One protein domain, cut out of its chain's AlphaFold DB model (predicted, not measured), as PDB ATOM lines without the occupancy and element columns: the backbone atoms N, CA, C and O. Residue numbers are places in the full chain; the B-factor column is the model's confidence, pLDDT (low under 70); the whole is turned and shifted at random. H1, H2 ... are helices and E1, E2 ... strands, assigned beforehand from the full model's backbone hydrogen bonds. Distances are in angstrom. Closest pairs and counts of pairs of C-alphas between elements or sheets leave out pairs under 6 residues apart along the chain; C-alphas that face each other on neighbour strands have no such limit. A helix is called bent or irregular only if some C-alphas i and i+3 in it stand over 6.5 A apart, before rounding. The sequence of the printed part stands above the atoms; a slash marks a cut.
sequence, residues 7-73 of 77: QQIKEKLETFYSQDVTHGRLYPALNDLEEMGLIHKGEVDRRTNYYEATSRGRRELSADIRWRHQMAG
ATOM      1  N   GLN A   7     227.102 197.744 236.522       96.06
ATOM      2  CA  GLN A   7     226.544 199.095 236.447       96.06
ATOM      3  C   GLN A   7     226.844 199.774 235.102       96.06
ATOM      4  O   GLN A   7     225.942 200.335 234.488       96.06
ATOM      5  N   GLN A   8     228.073 199.669 234.593       96.81
ATOM      6  CA  GLN A   8     228.422 200.220 233.277       96.81
ATOM      7  C   GLN A   8     227.666 199.515 232.143       96.81
ATOM      8  O   GLN A   8     227.277 200.152 231.165       96.81
ATOM      9  N   ILE A   9     227.435 198.202 232.266       96.94
ATOM     10  CA  ILE A   9     226.599 197.453 231.317       96.94
ATOM     11  C   ILE A   9     225.162 197.986 231.354       96.94
ATOM     12  O   ILE A   9     224.599 198.267 230.298       96.94
ATOM     13  N   LYS A  10     224.591 198.177 232.552       97.12
ATOM     14  CA  LYS A  10     223.255 198.762 232.746       97.12
ATOM     15  C   LYS A  10     223.133 200.117 232.048       97.12
ATOM     16  O   LYS A  10     222.268 200.274 231.198       97.12
ATOM     17  N   GLU A  11     224.033 201.050 232.347       97.31
ATOM     18  CA  GLU A  11     224.010 202.416 231.803       97.31
ATOM     19  C   GLU A  11     224.107 202.435 230.273       97.31
ATOM     20  O   GLU A  11     223.382 203.178 229.603       97.31
ATOM     21  N   LYS A  12     224.957 201.576 229.692       96.81
ATOM     22  CA  LYS A  12     225.055 201.427 228.235       96.81
ATOM     23  C   LYS A  12     223.764 200.885 227.623       96.81
ATOM     24  O   LYS A  12     223.344 201.391 226.585       96.81
ATOM     25  N   LEU A  13     223.136 199.884 228.243       97.06
ATOM     26  CA  LEU A  13     221.866 199.328 227.766       97.06
ATOM     27  C   LEU A  13     220.731 200.352 227.872       97.06
ATOM     28  O   LEU A  13     219.962 200.494 226.925       97.06
ATOM     29  N   GLU A  14     220.656 201.091 228.978       97.69
ATOM     30  CA  GLU A  14     219.646 202.137 229.181       97.69
ATOM     31  C   GLU A  14     219.777 203.249 228.144       97.69
ATOM     32  O   GLU A  14     218.786 203.675 227.553       97.69
ATOM     33  N   THR A  15     221.016 203.651 227.850       97.31
ATOM     34  CA  THR A  15     221.314 204.625 226.794       97.31
ATOM     35  C   THR A  15     220.921 204.089 225.418       97.31
ATOM     36  O   THR A  15     220.245 204.776 224.656       97.31
ATOM     37  N   PHE A  16     221.318 202.855 225.094       96.69
ATOM     38  CA  PHE A  16     221.087 202.261 223.776       96.69
ATOM     39  C   PHE A  16     219.597 202.067 223.473       96.69
ATOM     40  O   PHE A  16     219.145 202.376 222.375       96.69
ATOM     41  N   TYR A  17     218.828 201.581 224.449       94.94
ATOM     42  CA  TYR A  17     217.392 201.352 224.288       94.94
ATOM     43  C   TYR A  17     216.537 202.571 224.650       94.94
ATOM     44  O   TYR A  17     215.335 202.543 224.408       94.94
ATOM     45  N   SER A  18     217.133 203.642 225.194       96.12
ATOM     46  CA  SER A  18     216.415 204.811 225.730       96.12
ATOM     47  C   SER A  18     215.319 204.418 226.734       96.12
ATOM     48  O   SER A  18     214.209 204.950 226.711       96.12
ATOM     49  N   GLN A  19     215.612 203.429 227.580       95.88
ATOM     50  CA  GLN A  19     214.662 202.781 228.488       95.88
ATOM     51  C   GLN A  19     215.364 202.319 229.761       95.88
ATOM     52  O   GLN A  19     216.482 201.821 229.685       95.88
ATOM     53  N   ASP A  20     214.682 202.383 230.905       95.88
ATOM     54  CA  ASP A  20     215.214 201.857 232.165       95.88
ATOM     55  C   ASP A  20     215.418 200.334 232.108       95.88
ATOM     56  O   ASP A  20     214.550 199.568 231.670       95.88
ATOM     57  N   VAL A  21     216.556 199.874 232.627       96.12
ATOM     58  CA  VAL A  21     216.913 198.457 232.720       96.12
ATOM     59  C   VAL A  21     216.970 198.082 234.189       96.12
ATOM     60  O   VAL A  21     217.865 198.473 234.928       96.12
ATOM     61  N   THR A  22     216.019 197.280 234.650       95.94
ATOM     62  CA  THR A  22     215.958 196.920 236.068       95.94
ATOM     63  C   THR A  22     217.066 195.938 236.463       95.94
ATOM     64  O   THR A  22     217.480 195.079 235.681       95.94
ATOM     65  N   HIS A  23     217.496 195.995 237.729       94.81
ATOM     66  CA  HIS A  23     218.425 195.008 238.297       94.81
ATOM     67  C   HIS A  23     217.896 193.573 238.152       94.81
ATOM     68  O   HIS A  23     218.644 192.677 237.767       94.81
ATOM     69  N   GLY A  24     216.595 193.372 238.396       96.19
ATOM     70  CA  GLY A  24     215.928 192.074 238.265       96.19
ATOM     71  C   GLY A  24     215.814 191.558 236.828       96.19
ATOM     72  O   GLY A  24     215.437 190.411 236.639       96.19
ATOM     73  N   ARG A  25     216.144 192.369 235.817       95.81
ATOM     74  CA  ARG A  25     216.258 191.926 234.424       95.81
ATOM     75  C   ARG A  25     217.714 191.709 234.026       95.81
ATOM     76  O   ARG A  25     218.027 190.714 233.384       95.81
ATOM     77  N   LEU A  26     218.594 192.631 234.411       97.12
ATOM     78  CA  LEU A  26     219.999 192.591 234.018       97.12
ATOM     79  C   LEU A  26     220.756 191.434 234.670       97.12
ATOM     80  O   LEU A  26     221.413 190.667 233.977       97.12
ATOM     81  N   TYR A  27     220.692 191.321 235.996       96.62
ATOM     82  CA  TYR A  27     221.538 190.368 236.714       96.62
ATOM     83  C   TYR A  27     221.141 188.910 236.469       96.62
ATOM     84  O   TYR A  27     222.055 188.111 236.280       96.62
ATOM     85  N   PRO A  28     219.846 188.548 236.372       98.25
ATOM     86  CA  PRO A  28     219.469 187.211 235.922       98.25
ATOM     87  C   PRO A  28     219.984 186.897 234.516       98.25
ATOM     88  O   PRO A  28     220.587 185.853 234.326       98.25
ATOM     89  N   ALA A  29     219.882 187.834 233.565       98.06
ATOM     90  CA  ALA A  29     220.417 187.615 232.221       98.06
ATOM     91  C   ALA A  29     221.947 187.431 232.211       98.06
ATOM     92  O   ALA A  29     222.461 186.588 231.481       98.06
ATOM     93  N   LEU A  30     222.690 188.196 233.020       98.12
ATOM     94  CA  LEU A  30     224.138 188.004 233.169       98.12
ATOM     95  C   LEU A  30     224.465 186.644 233.804       98.12
ATOM     96  O   LEU A  30     225.391 185.982 233.347       98.12
ATOM     97  N   ASN A  31     223.694 186.217 234.805       98.12
ATOM     98  CA  ASN A  31     223.849 184.904 235.430       98.12
ATOM     99  C   ASN A  31     223.590 183.771 234.427       98.12
ATOM    100  O   ASN A  31     224.407 182.868 234.308       98.12
ATOM    101  N   ASP A  32     222.521 183.860 233.633       98.50
ATOM    102  CA  ASP A  32     222.213 182.868 232.598       98.50
ATOM    103  C   ASP A  32     223.353 182.771 231.568       98.50
ATOM    104  O   ASP A  32     223.800 181.683 231.204       98.50
ATOM    105  N   LEU A  33     223.885 183.912 231.113       98.25
ATOM    106  CA  LEU A  33     225.012 183.947 230.175       98.25
ATOM    107  C   LEU A  33     226.304 183.365 230.775       98.25
ATOM    108  O   LEU A  33     227.102 182.768 230.042       98.25
ATOM    109  N   GLU A  34     226.526 183.556 232.077       98.25
ATOM    110  CA  GLU A  34     227.641 182.971 232.826       98.25
ATOM    111  C   GLU A  34     227.483 181.448 232.927       98.25
ATOM    112  O   GLU A  34     228.397 180.715 232.548       98.25
ATOM    113  N   GLU A  35     226.306 180.964 233.334       98.44
ATOM    114  CA  GLU A  35     225.978 179.533 233.421       98.44
ATOM    115  C   GLU A  35     226.096 178.831 232.061       98.44
ATOM    116  O   GLU A  35     226.590 177.705 231.959       98.44
ATOM    117  N   MET A  36     225.724 179.516 230.978       98.06
ATOM    118  CA  MET A  36     225.912 179.030 229.609       98.06
ATOM    119  C   MET A  36     227.386 179.030 229.157       98.06
ATOM    120  O   MET A  36     227.708 178.473 228.099       98.06
ATOM    121  N   GLY A  37     228.295 179.643 229.921       98.19
ATOM    122  CA  GLY A  37     229.718 179.787 229.604       98.19
ATOM    123  C   GLY A  37     230.001 180.781 228.473       98.19
ATOM    124  O   GLY A  37     231.034 180.684 227.799       98.19
ATOM    125  N   LEU A  38     229.072 181.702 228.206       98.38
ATOM    126  CA  LEU A  38     229.200 182.723 227.162       98.38
ATOM    127  C   LEU A  38     229.921 183.968 227.675       98.38
ATOM    128  O   LEU A  38     230.638 184.617 226.910       98.38
ATOM    129  N   ILE A  39     229.794 184.264 228.965       98.19
ATOM    130  CA  ILE A  39     230.572 185.301 229.640       98.19
ATOM    131  C   ILE A  39     231.314 184.720 230.843       98.19
ATOM    132  O   ILE A  39     230.911 183.709 231.412       98.19
ATOM    133  N   HIS A  40     232.422 185.352 231.200       97.88
ATOM    134  CA  HIS A  40     233.109 185.175 232.465       97.88
ATOM    135  C   HIS A  40     232.753 186.346 233.377       97.88
ATOM    136  O   HIS A  40     232.739 187.498 232.934       97.88
ATOM    137  N   LYS A  41     232.492 186.041 234.643       97.31
ATOM    138  CA  LYS A  41     232.336 187.014 235.713       97.31
ATOM    139  C   LYS A  41     233.567 186.958 236.606       97.31
ATOM    140  O   LYS A  41     233.923 185.886 237.096       97.31
ATOM    141  N   GLY A  42     234.172 188.111 236.847       96.31
ATOM    142  CA  GLY A  42     235.235 188.257 237.833       96.31
ATOM    143  C   GLY A  42     234.911 189.334 238.858       96.31
ATOM    144  O   GLY A  42     234.050 190.190 238.645       96.31
ATOM    145  N   GLU A  43     235.591 189.277 239.996       96.44
ATOM    146  CA  GLU A  43     235.430 190.236 241.086       96.44
ATOM    147  C   GLU A  43     236.463 191.364 240.935       96.44
ATOM    148  O   GLU A  43     237.660 191.098 240.840       96.44
ATOM    149  N   VAL A  44     236.005 192.619 240.902       93.31
ATOM    150  CA  VAL A  44     236.873 193.808 241.016       93.31
ATOM    151  C   VAL A  44     237.109 194.122 242.493       93.31
ATOM    152  O   VAL A  44     238.232 194.373 242.923       93.31
ATOM    153  N   ASP A  45     236.027 194.109 243.270       93.75
ATOM    154  CA  ASP A  45     236.010 194.294 244.716       93.75
ATOM    155  C   ASP A  45     234.791 193.573 245.319       93.75
ATOM    156  O   ASP A  45     233.932 193.076 244.590       93.75
ATOM    157  N   ARG A  46     234.652 193.589 246.652       93.19
ATOM    158  CA  ARG A  46     233.574 192.884 247.380       93.19
ATOM    159  C   ARG A  46     232.143 193.228 246.932       93.19
ATOM    160  O   ARG A  46     231.199 192.564 247.354       93.19
ATOM    161  N   ARG A  47     231.951 194.319 246.191       93.81
ATOM    162  CA  ARG A  47     230.661 194.823 245.713       93.81
ATOM    163  C   ARG A  47     230.574 194.857 244.186       93.81
ATOM    164  O   ARG A  47     229.465 194.805 243.653       93.81
ATOM    165  N   THR A  48     231.699 194.964 243.488       94.25
ATOM    166  CA  THR A  48     231.745 195.196 242.043       94.25
ATOM    167  C   THR A  48     232.254 193.962 241.307       94.25
ATOM    168  O   THR A  48     233.409 193.574 241.453       94.25
ATOM    169  N   ASN A  49     231.406 193.391 240.451       96.94
ATOM    170  CA  ASN A  49     231.810 192.368 239.485       96.94
ATOM    171  C   ASN A  49     232.034 192.995 238.109       96.94
ATOM    172  O   ASN A  49     231.252 193.868 237.715       96.94
ATOM    173  N   TYR A  50     233.030 192.499 237.378       97.44
ATOM    174  CA  TYR A  50     233.215 192.745 235.952       97.44
ATOM    175  C   TYR A  50     232.751 191.546 235.125       97.44
ATOM    176  O   TYR A  50     232.718 190.414 235.612       97.44
ATOM    177  N   TYR A  51     232.407 191.800 233.863       97.50
ATOM    178  CA  TYR A  51     231.961 190.762 232.938       97.50
ATOM    179  C   TYR A  51     232.705 190.857 231.611       97.50
ATOM    180  O   TYR A  51     232.808 191.929 231.017       97.50
ATOM    181  N   GLU A  52     233.177 189.721 231.109       97.31
ATOM    182  CA  GLU A  52     233.862 189.630 229.823       97.31
ATOM    183  C   GLU A  52     233.276 188.501 228.973       97.31
ATOM    184  O   GLU A  52     232.982 187.421 229.475       97.31
ATOM    185  N   ALA A  53     233.131 188.705 227.663       97.25
ATOM    186  CA  ALA A  53     232.759 187.615 226.767       97.25
ATOM    187  C   ALA A  53     233.856 186.539 226.738       97.25
ATOM    188  O   ALA A  53     235.034 186.841 226.552       97.25
ATOM    189  N   THR A  54     233.477 185.267 226.836       97.69
ATOM    190  CA  THR A  54     234.429 184.172 226.619       97.69
ATOM    191  C   THR A  54     234.733 184.026 225.126       97.69
ATOM    192  O   THR A  54     234.010 184.523 224.256       97.69
ATOM    193  N   SER A  55     235.785 183.278 224.780       97.81
ATOM    194  CA  SER A  55     236.047 182.915 223.378       97.81
ATOM    195  C   SER A  55     234.878 182.146 222.749       97.81
ATOM    196  O   SER A  55     234.582 182.337 221.571       97.81
ATOM    197  N   ARG A  56     234.171 181.326 223.542       97.94
ATOM    198  CA  ARG A  56     232.926 180.675 223.121       97.94
ATOM    199  C   ARG A  56     231.832 181.714 222.886       97.94
ATOM    200  O   ARG A  56     231.273 181.726 221.798       97.94
ATOM    201  N   GLY A  57     231.589 182.617 223.836       98.00
ATOM    202  CA  GLY A  57     230.588 183.680 223.705       98.00
ATOM    203  C   GLY A  57     230.762 184.522 222.443       98.00
ATOM    204  O   GLY A  57     229.815 184.693 221.681       98.00
ATOM    205  N   ARG A  58     231.992 184.966 222.157       97.44
ATOM    206  CA  ARG A  58     232.315 185.720 220.932       97.44
ATOM    207  C   ARG A  58     232.011 184.930 219.655       97.44
ATOM    208  O   ARG A  58     231.489 185.498 218.694       97.44
ATOM    209  N   ARG A  59     232.318 183.629 219.637       98.00
ATOM    210  CA  ARG A  59     232.044 182.749 218.491       98.00
ATOM    211  C   ARG A  59     230.546 182.550 218.272       98.00
ATOM    212  O   ARG A  59     230.100 182.703 217.138       98.00
ATOM    213  N   GLU A  60     229.796 182.231 219.328       97.69
ATOM    214  CA  GLU A  60     228.344 182.018 219.246       97.69
ATOM    215  C   GLU A  60     227.622 183.306 218.826       97.69
ATOM    216  O   GLU A  60     226.808 183.274 217.909       97.69
ATOM    217  N   LEU A  61     227.997 184.458 219.399       96.38
ATOM    218  CA  LEU A  61     227.449 185.760 219.004       96.38
ATOM    219  C   LEU A  61     227.709 186.056 217.522       96.38
ATOM    220  O   LEU A  61     226.813 186.477 216.798       96.38
ATOM    221  N   SER A  62     228.931 185.800 217.049       96.44
ATOM    222  CA  SER A  62     229.278 186.008 215.639       96.44
ATOM    223  C   SER A  62     228.500 185.070 214.708       96.44
ATOM    224  O   SER A  62     228.156 185.457 213.595       96.44
ATOM    225  N   ALA A  63     228.238 183.831 215.136       95.88
ATOM    226  CA  ALA A  63     227.431 182.876 214.380       95.88
ATOM    227  C   ALA A  63     225.957 183.300 214.314       95.88
ATOM    228  O   ALA A  63     225.381 183.279 213.229       95.88
ATOM    229  N   ASP A  64     225.384 183.743 215.434       95.06
ATOM    230  CA  ASP A  64     224.013 184.253 215.516       95.06
ATOM    231  C   ASP A  64     223.824 185.519 214.665       95.06
ATOM    232  O   ASP A  64     222.888 185.585 213.874       95.06
ATOM    233  N   ILE A  65     224.756 186.480 214.725       93.88
ATOM    234  CA  ILE A  65     224.723 187.676 213.866       93.88
ATOM    235  C   ILE A  65     224.749 187.278 212.386       93.88
ATOM    236  O   ILE A  65     223.888 187.717 211.628       93.88
ATOM    237  N   ARG A  66     225.682 186.409 211.967       93.50
ATOM    238  CA  ARG A  66     225.742 185.938 210.569       93.50
ATOM    239  C   ARG A  66     224.449 185.254 210.135       93.50
ATOM    240  O   ARG A  66     223.959 185.522 209.043       93.50
ATOM    241  N   TRP A  67     223.892 184.397 210.989       93.31
ATOM    242  CA  TRP A  67     222.626 183.722 210.715       93.31
ATOM    243  C   TRP A  67     221.475 184.726 210.556       93.31
ATOM    244  O   TRP A  67     220.730 184.648 209.581       93.31
ATOM    245  N   ARG A  68     221.368 185.725 211.443       92.25
ATOM    246  CA  ARG A  68     220.355 186.790 211.345       92.25
ATOM    247  C   ARG A  68     220.507 187.622 210.077       92.25
ATOM    248  O   ARG A  68     219.502 187.913 209.441       92.25
ATOM    249  N   HIS A  69     221.736 187.967 209.691       90.50
ATOM    250  CA  HIS A  69     222.008 188.680 208.439       90.50
ATOM    251  C   HIS A  69     221.570 187.866 207.215       90.50
ATOM    252  O   HIS A  69     220.847 188.384 206.366       90.50
ATOM    253  N   GLN A  70     221.920 186.577 207.164       89.62
ATOM    254  CA  GLN A  70     221.514 185.683 206.077       89.62
ATOM    255  C   GLN A  70     219.986 185.548 205.982       89.62
ATOM    256  O   GLN A  70     219.432 185.549 204.886       89.62
ATOM    257  N   MET A  71     219.302 185.458 207.125       86.56
ATOM    258  CA  MET A  71     217.842 185.350 207.183       86.56
ATOM    259  C   MET A  71     217.126 186.665 206.857       86.56
ATOM    260  O   MET A  71     216.035 186.637 206.292       86.56
ATOM    261  N   ALA A  72     217.717 187.811 207.199       82.62
ATOM    262  CA  ALA A  72     217.134 189.125 206.947       82.62
ATOM    263  C   ALA A  72     217.244 189.576 205.479       82.62
ATOM    264  O   ALA A  72     216.679 190.608 205.128       82.62
ATOM    265  N   GLY A  73     217.967 188.841 204.620       68.88
ATOM    266  CA  GLY A  73     218.144 189.192 203.207       68.88
ATOM    267  C   GLY A  73     218.878 190.517 202.975       68.88
ATOM    268  O   GLY A  73     218.887 191.015 201.851       68.88
TER     269      GLY A  73
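This is residues 7 to 73 of the 77 residues of the protein "Transcriptional regulator PadR family protein" of Natrialba aegyptia DSM 13077 (UniProt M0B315). A small hairpin of two strands, E1 and E2, has the C-terminal part of helix H2 packed beside E1 with residues 30 to 34, while helix H1 lies near both H2 and E2, so that the three parts make a loose body. From this body the long helix H3 runs away as an arm, and its residues 62 to 72, with residue 73 after them, stick out. The printed part has 67 residues, with three named helices and two named strands in the order H1, H2, E1, E2, H3; the sheet has the order E1 - E2 and is antiparallel, and the class is mostly helix. The whole is loose, with a radius of gyration of the C-alphas of 14.0 A, and flat, spanning 45 by 29 by 16 A.

Strand E1 is residues 39 to 43, with C-alpha 39 at (230.572, 185.301, 229.640), and strand E2 is residues 49 to 53. Helix H2 is residues 23 to 35 and measures 17.9 A from first to last C-alpha; it is neither bent nor irregular, but only just: C-alphas 24 and 27 are 6.1 A apart. Helix H1 is residues 7 to 17, 15.4 A long, and begins at C-alpha 7 at (226.544, 199.095, 236.447). Helix H3 is residues 55 to 72, 25.8 A long, and ends at C-alpha 72 at (217.134, 189.125, 206.947).

E1 and E2 form a hairpin of antiparallel neighbours, with 155 degrees between their directions. C-alphas 39 and 53 face each other at 4.3 A, and N 40 and O 52 are within hydrogen-bond range at 2.8 A, as are N 50 and O 42 at 2.8 A. H2 has 4 pairs of C-alphas within 8 A of E1, the closest being those of Leu 33 and Ile 39, 5.7 A apart. H2 and E2 are near each other, and so are H1 and E2. H1 and H2 are close but not clearly touching, the closest C-alphas being those of Lys 10 and Leu 26 at 7.1 A. Their lines are about perpendicular at 72 degrees, only just beyond steep. The closest C-alphas of E1 and H3 are those of Ile 39 and Gly 57, 6.2 A apart. H3 is apart from H1 and from H2. In H1 and H3 every O i to N i+4 pair is within hydrogen-bond range; in H2, 8 of 9 are.

The two C-alphas farthest apart are those of Arg 46 and Gly 73, at 46.9 A. Without the stretch that stands free, residues 62 to 73, the body spans 29 by 29 by 16 A. The printed part has no cut, and its four links are tight. The mean pLDDT of the printed part is 95.6, and residue 73 is under 70.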